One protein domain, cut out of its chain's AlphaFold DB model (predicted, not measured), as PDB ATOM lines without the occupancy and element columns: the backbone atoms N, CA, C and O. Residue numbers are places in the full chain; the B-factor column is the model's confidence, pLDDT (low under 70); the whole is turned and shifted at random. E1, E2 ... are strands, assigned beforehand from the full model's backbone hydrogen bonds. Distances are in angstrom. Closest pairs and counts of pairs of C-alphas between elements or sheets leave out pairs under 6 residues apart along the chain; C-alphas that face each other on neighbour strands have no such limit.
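AT A GLANCE: This is residues 422 to 488 of the 511 residues of the protein "IGF2R" of Lepeophtheirus salmonis (UniProt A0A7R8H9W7). A loop-rich, elongated domain with little regular structure has a three-stranded antiparallel sheet, E3 E4 E5, towards one end and the small hairpin E1 E2 at the other. The sheet is a meander, each strand the antiparallel neighbour of the one before. The printed part has 67 residues, no named helix and five strands, E1 to E5 along the chain, holding 22 residues: all strand. It is only just loose, close to compact, with a radius of gyration of the C-alphas of 13.4 A, spanning 39 by 24 by 19 A.

HOW THE PARTS SIT: Inner strand E4, residues 458 to 462, forms hairpins with edge strands E3, residues 449 to 453 (N 451 to O 460, 2.8 A), and E5, residues 483 to 487 (N 486 to O 459, 2.7 A). E1, residues 422 to 424, and E2, residues 429 to 432, form an antiparallel hairpin, with N 424 and O 429 3.0 A apart. Both are apart from E3, E4 and E5.

IN THESE COORDINATES: E3, E4 and E5 measure 12.8, 13.2 and 13.1 A. E1 begins at C-alpha 422 (172.130, 143.585, 182.890); E5 ends at C-alpha 487 (178.645, 132.776, 154.519).

THE WHOLE: The C-alphas farthest apart, Gly 426 and Ser 455, are 40.2 A apart. The printed part has no cut. Links E2 to E3 and E4 to E5 are long. Residues 422 to 429, 432 to 436 and 474 have pLDDT under 70.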
ATOM      1  N   TYR A 422     171.792 142.187 182.683       57.94
ATOM      2  CA  TYR A 422     172.130 143.585 182.890       57.94
ATOM      3  C   TYR A 422     173.600 143.797 182.547       57.94
ATOM      4  O   TYR A 422     174.495 143.309 183.242       57.94
ATOM      5  N   LEU A 423     173.850 144.573 181.493       55.25
ATOM      6  CA  LEU A 423     175.138 145.231 181.308       55.25
ATOM      7  C   LEU A 423     175.207 146.383 182.306       55.25
ATOM      8  O   LEU A 423     174.571 147.423 182.113       55.25
ATOM      9  N   HIS A 424     175.967 146.207 183.385       53.97
ATOM     10  CA  HIS A 424     176.228 147.319 184.288       53.97
ATOM     11  C   HIS A 424     177.040 148.372 183.528       53.97
ATOM     12  O   HIS A 424     178.167 148.141 183.099       53.97
ATOM     13  N   THR A 425     176.456 149.542 183.293       49.97
ATOM     14  CA  THR A 425     177.166 150.611 182.590       49.97
ATOM     15  C   THR A 425     178.275 151.152 183.501       49.97
ATOM     16  O   THR A 425     178.009 151.661 184.583       49.97
ATOM     17  N   GLY A 426     179.540 150.996 183.090       55.84
ATOM     18  CA  GLY A 426     180.717 151.547 183.788       55.84
ATOM     19  C   GLY A 426     181.745 150.516 184.264       55.84
ATOM     20  O   GLY A 426     182.902 150.859 184.475       55.84
ATOM     21  N   VAL A 427     181.354 149.250 184.360       56.91
ATOM     22  CA  VAL A 427     182.237 148.101 184.599       56.91
ATOM     23  C   VAL A 427     181.698 147.065 183.634       56.91
ATOM     24  O   VAL A 427     180.503 146.844 183.723       56.91
ATOM     25  N   ASN A 428     182.466 146.514 182.687       59.97
ATOM     26  CA  ASN A 428     181.994 145.524 181.697       59.97
ATOM     27  C   ASN A 428     181.504 144.238 182.391       59.97
ATOM     28  O   ASN A 428     182.124 143.188 182.289       59.97
ATOM     29  N   LYS A 429     180.435 144.356 183.177       69.50
ATOM     30  CA  LYS A 429     179.935 143.379 184.113       69.50
ATOM     31  C   LYS A 429     178.593 142.917 183.602       69.50
ATOM     32  O   LYS A 429     177.639 143.694 183.528       69.50
ATOM     33  N   CYS A 430     178.577 141.668 183.193       76.31
ATOM     34  CA  CYS A 430     177.473 140.999 182.556       76.31
ATOM     35  C   CYS A 430     176.912 140.000 183.552       76.31
ATOM     36  O   CYS A 430     177.470 138.922 183.743       76.31
ATOM     37  N   LEU A 431     175.856 140.399 184.253       74.88
ATOM     38  CA  LEU A 431     175.238 139.560 185.272       74.88
ATOM     39  C   LEU A 431     174.004 138.882 184.683       74.88
ATOM     40  O   LEU A 431     173.153 139.546 184.095       74.88
ATOM     41  N   PHE A 432     173.920 137.564 184.837       65.62
ATOM     42  CA  PHE A 432     172.798 136.756 184.382       65.62
ATOM     43  C   PHE A 432     171.821 136.489 185.533       65.62
ATOM     44  O   PHE A 432     172.114 135.706 186.445       65.62
ATOM     45  N   GLY A 433     170.652 137.132 185.450       60.25
ATOM     46  CA  GLY A 433     169.527 136.969 186.372       60.25
ATOM     47  C   GLY A 433     169.815 137.355 187.829       60.25
ATOM     48  O   GLY A 433     170.909 137.790 188.195       60.25
ATOM     49  N   ASP A 434     168.827 137.123 188.694       52.75
ATOM     50  CA  ASP A 434     168.882 137.443 190.134       52.75
ATOM     51  C   ASP A 434     169.891 136.600 190.925       52.75
ATOM     52  O   ASP A 434     170.202 136.890 192.080       52.75
ATOM     53  N   LEU A 435     170.419 135.545 190.302       54.97
ATOM     54  CA  LEU A 435     171.477 134.714 190.870       54.97
ATOM     55  C   LEU A 435     172.843 135.413 190.842       54.97
ATOM     56  O   LEU A 435     173.780 134.920 191.467       54.97
ATOM     57  N   GLY A 436     172.969 136.537 190.123       60.44
ATOM     58  CA  GLY A 436     174.212 137.299 190.042       60.44
ATOM     59  C   GLY A 436     175.347 136.523 189.375       60.44
ATOM     60  O   GLY A 436     176.509 136.736 189.717       60.44
ATOM     61  N   ILE A 437     175.024 135.605 188.455       74.31
ATOM     62  CA  ILE A 437     176.036 134.831 187.731       74.31
ATOM     63  C   ILE A 437     176.800 135.794 186.826       74.31
ATOM     64  O   ILE A 437     176.232 136.369 185.902       74.31
ATOM     65  N   ASP A 438     178.084 135.971 187.105       78.75
ATOM     66  CA  ASP A 438     178.952 136.868 186.356       78.75
ATOM     67  C   ASP A 438     179.489 136.173 185.097       78.75
ATOM     68  O   ASP A 438     180.336 135.286 185.176       78.75
ATOM     69  N   LEU A 439     178.971 136.567 183.932       84.50
ATOM     70  CA  LEU A 439     179.378 136.078 182.612       84.50
ATOM     71  C   LEU A 439     180.467 136.945 181.968       84.50
ATOM     72  O   LEU A 439     180.849 136.701 180.826       84.50
ATOM     73  N   SER A 440     180.982 137.957 182.666       83.75
ATOM     74  CA  SER A 440     181.930 138.926 182.092       83.75
ATOM     75  C   SER A 440     183.233 138.294 181.630       83.75
ATOM     76  O   SER A 440     183.864 138.801 180.714       83.75
ATOM     77  N   SER A 441     183.623 137.162 182.218       86.31
ATOM     78  CA  SER A 441     184.792 136.399 181.777       86.31
ATOM     79  C   SER A 441     184.630 135.778 180.386       86.31
ATOM     80  O   SER A 441     185.611 135.305 179.827       86.31
ATOM     81  N   LEU A 442     183.405 135.721 179.851       87.38
ATOM     82  CA  LEU A 442     183.125 135.252 178.492       87.38
ATOM     83  C   LEU A 442     183.204 136.376 177.453       87.38
ATOM     84  O   LEU A 442     183.183 136.088 176.256       87.38
ATOM     85  N   TYR A 443     183.287 137.637 177.892       88.00
ATOM     86  CA  TYR A 443     183.584 138.741 176.993       88.00
ATOM     87  C   TYR A 443     185.034 138.634 176.541       88.00
ATOM     88  O   TYR A 443     185.952 138.588 177.361       88.00
ATOM     89  N   ASN A 444     185.228 138.590 175.228       86.81
ATOM     90  CA  ASN A 444     186.553 138.539 174.641       86.81
ATOM     91  C   ASN A 444     186.896 139.905 174.041       86.81
ATOM     92  O   ASN A 444     186.325 140.315 173.029       86.81
ATOM     93  N   GLU A 445     187.824 140.607 174.693       87.31
ATOM     94  CA  GLU A 445     188.350 141.899 174.238       87.31
ATOM     95  C   GLU A 445     189.285 141.755 173.031       87.31
ATOM     96  O   GLU A 445     189.416 142.692 172.244       87.31
ATOM     97  N   ASP A 446     189.904 140.582 172.859       87.38
ATOM     98  CA  ASP A 446     190.892 140.332 171.807       87.38
ATOM     99  C   ASP A 446     190.252 140.009 170.446       87.38
ATOM    100  O   ASP A 446     190.930 140.036 169.417       87.38
ATOM    101  N   GLY A 447     188.951 139.707 170.410       88.44
ATOM    102  CA  GLY A 447     188.226 139.429 169.174       88.44
ATOM    103  C   GLY A 447     186.990 138.559 169.366       88.44
ATOM    104  O   GLY A 447     186.674 138.111 170.465       88.44
ATOM    105  N   ASP A 448     186.281 138.306 168.270       90.38
ATOM    106  CA  ASP A 448     185.076 137.481 168.292       90.38
ATOM    107  C   ASP A 448     185.419 135.987 168.280       90.38
ATOM    108  O   ASP A 448     186.388 135.547 167.659       90.38
ATOM    109  N   ILE A 449     184.592 135.190 168.950       89.62
ATOM    110  CA  ILE A 449     184.657 133.731 168.900       89.62
ATOM    111  C   ILE A 449     184.100 133.292 167.547       89.62
ATOM    112  O   ILE A 449     182.938 133.564 167.242       89.62
ATOM    113  N   ILE A 450     184.913 132.599 166.752       88.69
ATOM    114  CA  ILE A 450     184.488 132.031 165.470       88.69
ATOM    115  C   ILE A 450     184.158 130.555 165.652       88.69
ATOM    116  O   ILE A 450     185.025 129.752 165.986       88.69
ATOM    117  N   ILE A 451     182.904 130.200 165.394       88.31
ATOM    118  CA  ILE A 451     182.422 128.820 165.390       88.31
ATOM    119  C   ILE A 451     182.217 128.396 163.942       88.31
ATOM    120  O   ILE A 451     181.408 128.990 163.232       88.31
ATOM    121  N   TYR A 452     182.937 127.370 163.504       82.81
ATOM    122  CA  TYR A 452     182.752 126.796 162.177       82.81
ATOM    123  C   TYR A 452     181.685 125.700 162.221       82.81
ATOM    124  O   TYR A 452     181.796 124.750 162.990       82.81
ATOM    125  N   ASP A 453     180.657 125.828 161.387       79.38
ATOM    126  CA  ASP A 453     179.654 124.792 161.170       79.38
ATOM    127  C   ASP A 453     179.943 124.080 159.846       79.38
ATOM    128  O   ASP A 453     179.603 124.549 158.753       79.38
ATOM    129  N   SER A 454     180.568 122.911 159.962       75.12
ATOM    130  CA  SER A 454     180.936 122.062 158.830       75.12
ATOM    131  C   SER A 454     179.728 121.565 158.033       75.12
ATOM    132  O   SER A 454     179.858 121.323 156.833       75.12
ATOM    133  N   SER A 455     178.550 121.452 158.656       72.06
ATOM    134  CA  SER A 455     177.342 120.937 158.001       72.06
ATOM    135  C   SER A 455     176.747 121.932 157.005       72.06
ATOM    136  O   SER A 455     176.235 121.540 155.956       72.06
ATOM    137  N   SER A 456     176.854 123.225 157.312       79.31
ATOM    138  CA  SER A 456     176.342 124.312 156.480       79.31
ATOM    139  C   SER A 456     177.438 125.062 155.720       79.31
ATOM    140  O   SER A 456     177.120 125.987 154.971       79.31
ATOM    141  N   ASN A 457     178.707 124.668 155.896       82.50
ATOM    142  CA  ASN A 457     179.880 125.359 155.353       82.50
ATOM    143  C   ASN A 457     179.840 126.868 155.661       82.50
ATOM    144  O   ASN A 457     180.098 127.715 154.801       82.50
ATOM    145  N   SER A 458     179.432 127.203 156.886       87.06
ATOM    146  CA  SER A 458     179.299 128.581 157.346       87.06
ATOM    147  C   SER A 458     180.011 128.773 158.674       87.06
ATOM    148  O   SER A 458     180.206 127.830 159.436       87.06
ATOM    149  N   SER A 459     180.429 130.006 158.939       89.19
ATOM    150  CA  SER A 459     181.029 130.378 160.217       89.19
ATOM    151  C   SER A 459     180.092 131.299 160.983       89.19
ATOM    152  O   SER A 459     179.311 132.037 160.389       89.19
ATOM    153  N   TRP A 460     180.183 131.288 162.302       91.81
ATOM    154  CA  TRP A 460     179.430 132.168 163.179       91.81
ATOM    155  C   TRP A 460     180.406 132.948 164.042       91.81
ATOM    156  O   TRP A 460     181.179 132.348 164.782       91.81
ATOM    157  N   ALA A 461     180.371 134.272 163.954       91.12
ATOM    158  CA  ALA A 461     181.086 135.136 164.879       91.12
ATOM    159  C   ALA A 461     180.182 135.468 166.064       91.12
ATOM    160  O   ALA A 461     179.026 135.854 165.866       91.12
ATOM    161  N   ILE A 462     180.693 135.306 167.281       93.75
ATOM    162  CA  ILE A 462     179.962 135.521 168.532       93.75
ATOM    163  C   ILE A 462     180.838 136.310 169.499       93.75
ATOM    164  O   ILE A 462     182.010 135.990 169.680       93.75
ATOM    165  N   ASN A 463     180.255 137.289 170.185       89.38
ATOM    166  CA  ASN A 463     180.896 137.918 171.335       89.38
ATOM    167  C   ASN A 463     179.900 138.035 172.491       89.38
ATOM    168  O   ASN A 463     178.896 138.746 172.405       89.38
ATOM    169  N   ILE A 464     180.143 137.277 173.559       89.19
ATOM    170  CA  ILE A 464     179.237 137.190 174.705       89.19
ATOM    171  C   ILE A 464     179.449 138.431 175.571       89.19
ATOM    172  O   ILE A 464     180.581 138.813 175.840       89.19
ATOM    173  N   CYS A 465     178.364 139.083 175.997       84.00
ATOM    174  CA  CYS A 465     178.407 140.301 176.819       84.00
ATOM    175  C   CYS A 465     179.070 141.534 176.165       84.00
ATOM    176  O   CYS A 465     179.217 142.570 176.814       84.00
ATOM    177  N   GLY A 466     179.429 141.460 174.880       82.25
ATOM    178  CA  GLY A 466     179.896 142.604 174.104       82.25
ATOM    179  C   GLY A 466     178.746 143.507 173.645       82.25
ATOM    180  O   GLY A 466     177.604 143.073 173.497       82.25
ATOM    181  N   LYS A 467     179.050 144.779 173.357       81.31
ATOM    182  CA  LYS A 467     178.095 145.709 172.713       81.31
ATOM    183  C   LYS A 467     177.851 145.399 171.227       81.31
ATOM    184  O   LYS A 467     176.979 146.002 170.609       81.31
ATOM    185  N   GLY A 468     178.640 144.493 170.667       85.25
ATOM    186  CA  GLY A 468     178.630 144.075 169.277       85.25
ATOM    187  C   GLY A 468     179.890 143.273 168.974       85.25
ATOM    188  O   GLY A 468     180.769 143.135 169.830       85.25
ATOM    189  N   LEU A 469     179.963 142.755 167.757       88.06
ATOM    190  CA  LEU A 469     181.137 142.064 167.237       88.06
ATOM    191  C   LEU A 469     182.288 143.043 166.973       88.06
ATOM    192  O   LEU A 469     182.084 144.139 166.446       88.06
ATOM    193  N   LEU A 470     183.502 142.631 167.322       86.50
ATOM    194  CA  LEU A 470     184.728 143.420 167.191       86.50
ATOM    195  C   LEU A 470     185.354 143.304 165.795       86.50
ATOM    196  O   LEU A 470     186.043 144.221 165.352       86.50
ATOM    197  N   GLY A 471     185.091 142.209 165.081       81.56
ATOM    198  CA  GLY A 471     185.686 141.874 163.787       81.56
ATOM    199  C   GLY A 471     185.259 142.769 162.622       81.56
ATOM    200  O   GLY A 471     185.776 142.612 161.520       81.56
ATOM    201  N   GLY A 472     184.337 143.716 162.841       75.00
ATOM    202  CA  GLY A 472     183.975 144.723 161.844       75.00
ATOM    203  C   GLY A 472     183.475 144.117 160.530       75.00
ATOM    204  O   GLY A 472     183.917 144.546 159.464       75.00
ATOM    205  N   TYR A 473     182.575 143.125 160.606       81.06
ATOM    206  CA  TYR A 473     181.963 142.409 159.470       81.06
ATOM    207  C   TYR A 473     181.019 143.305 158.642       81.06
ATOM    208  O   TYR A 473     179.816 143.051 158.507       81.06
ATOM    209  N   ASN A 474     181.575 144.399 158.117       63.47
ATOM    210  CA  ASN A 474     180.885 145.464 157.408       63.47
ATOM    211  C   ASN A 474     180.157 144.906 156.183       63.47
ATOM    212  O   ASN A 474     180.778 144.420 155.241       63.47
ATOM    213  N   GLY A 475     178.829 145.021 156.194       70.06
ATOM    214  CA  GLY A 475     177.957 144.624 155.088       70.06
ATOM    215  C   GLY A 475     177.294 143.255 155.250       70.06
ATOM    216  O   GLY A 475     176.271 143.027 154.611       70.06
ATOM    217  N   THR A 476     177.801 142.382 156.127       79.12
ATOM    218  CA  THR A 476     177.162 141.085 156.421       79.12
ATOM    219  C   THR A 476     176.272 141.175 157.657       79.12
ATOM    220  O   THR A 476     175.172 140.629 157.669       79.12
ATOM    221  N   CYS A 477     176.717 141.910 158.680       85.75
ATOM    222  CA  CYS A 477     176.001 142.051 159.943       85.75
ATOM    223  C   CYS A 477     175.972 143.500 160.432       85.75
ATOM    224  O   CYS A 477     176.771 144.340 160.015       85.75
ATOM    225  N   GLY A 478     175.008 143.809 161.299       85.12
ATOM    226  CA  GLY A 478     174.869 145.140 161.879       85.12
ATOM    227  C   GLY A 478     175.961 145.425 162.912       85.12
ATOM    228  O   GLY A 478     176.453 144.516 163.574       85.12
ATOM    229  N   ALA A 479     176.293 146.704 163.109       81.00
ATOM    230  CA  ALA A 479     177.337 147.142 164.049       81.00
ATOM    231  C   ALA A 479     177.087 146.739 165.520       81.00
ATOM    232  O   ALA A 479     178.020 146.708 166.313       81.00
ATOM    233  N   ASN A 480     175.842 146.403 165.872       84.12
ATOM    234  CA  ASN A 480     175.439 145.970 167.215       84.12
ATOM    235  C   ASN A 480     175.022 144.489 167.255       84.12
ATOM    236  O   ASN A 480     174.358 144.051 168.193       84.12
ATOM    237  N   SER A 481     175.329 143.715 166.213       86.75
ATOM    238  CA  SER A 481     175.077 142.276 166.221       86.75
ATOM    239  C   SER A 481     175.975 141.623 167.268       86.75
ATOM    240  O   SER A 481     177.181 141.828 167.232       86.75
ATOM    241  N   ALA A 482     175.403 140.836 168.184       84.25
ATOM    242  CA  ALA A 482     176.163 139.998 169.124       84.25
ATOM    243  C   ALA A 482     176.562 138.642 168.509       84.25
ATOM    244  O   ALA A 482     177.479 137.973 168.983       84.25
ATOM    245  N   VAL A 483     175.853 138.242 167.448       90.81
ATOM    246  CA  VAL A 483     176.082 137.028 166.666       90.81
ATOM    247  C   VAL A 483     175.929 137.366 165.187       90.81
ATOM    248  O   VAL A 483     175.005 138.090 164.811       90.81
ATOM    249  N   CYS A 484     176.816 136.837 164.350       91.81
ATOM    250  CA  CYS A 484     176.801 137.036 162.909       91.81
ATOM    251  C   CYS A 484     177.067 135.724 162.186       91.81
ATOM    252  O   CYS A 484     178.071 135.068 162.456       91.81
ATOM    253  N   LYS A 485     176.191 135.368 161.246       91.25
ATOM    254  CA  LYS A 485     176.463 134.285 160.306       91.25
ATOM    255  C   LYS A 485     177.319 134.827 159.165       91.25
ATOM    256  O   LYS A 485     176.973 135.827 158.543       91.25
ATOM    257  N   LEU A 486     178.417 134.144 158.895       89.06
ATOM    258  CA  LEU A 486     179.383 134.454 157.861       89.06
ATOM    259  C   LEU A 486     179.302 133.359 156.797       89.06
ATOM    260  O   LEU A 486     179.713 132.216 157.019       89.06
ATOM    261  N   ASP A 487     178.731 133.699 155.647       84.00
ATOM    262  CA  ASP A 487     178.645 132.776 154.519       84.00
ATOM    263  C   ASP A 487     180.009 132.689 153.801       84.00
ATOM    264  O   ASP A 487     180.652 133.707 153.545       84.00
ATOM    265  N   ASN A 488     180.426 131.471 153.429       70.06
ATOM    266  CA  ASN A 488     181.600 131.185 152.587       70.06
ATOM    267  C   ASN A 488     182.982 131.569 153.152       70.06
ATOM    268  O   ASN A 488     183.886 131.883 152.374       70.06
TER     269      ASN A 488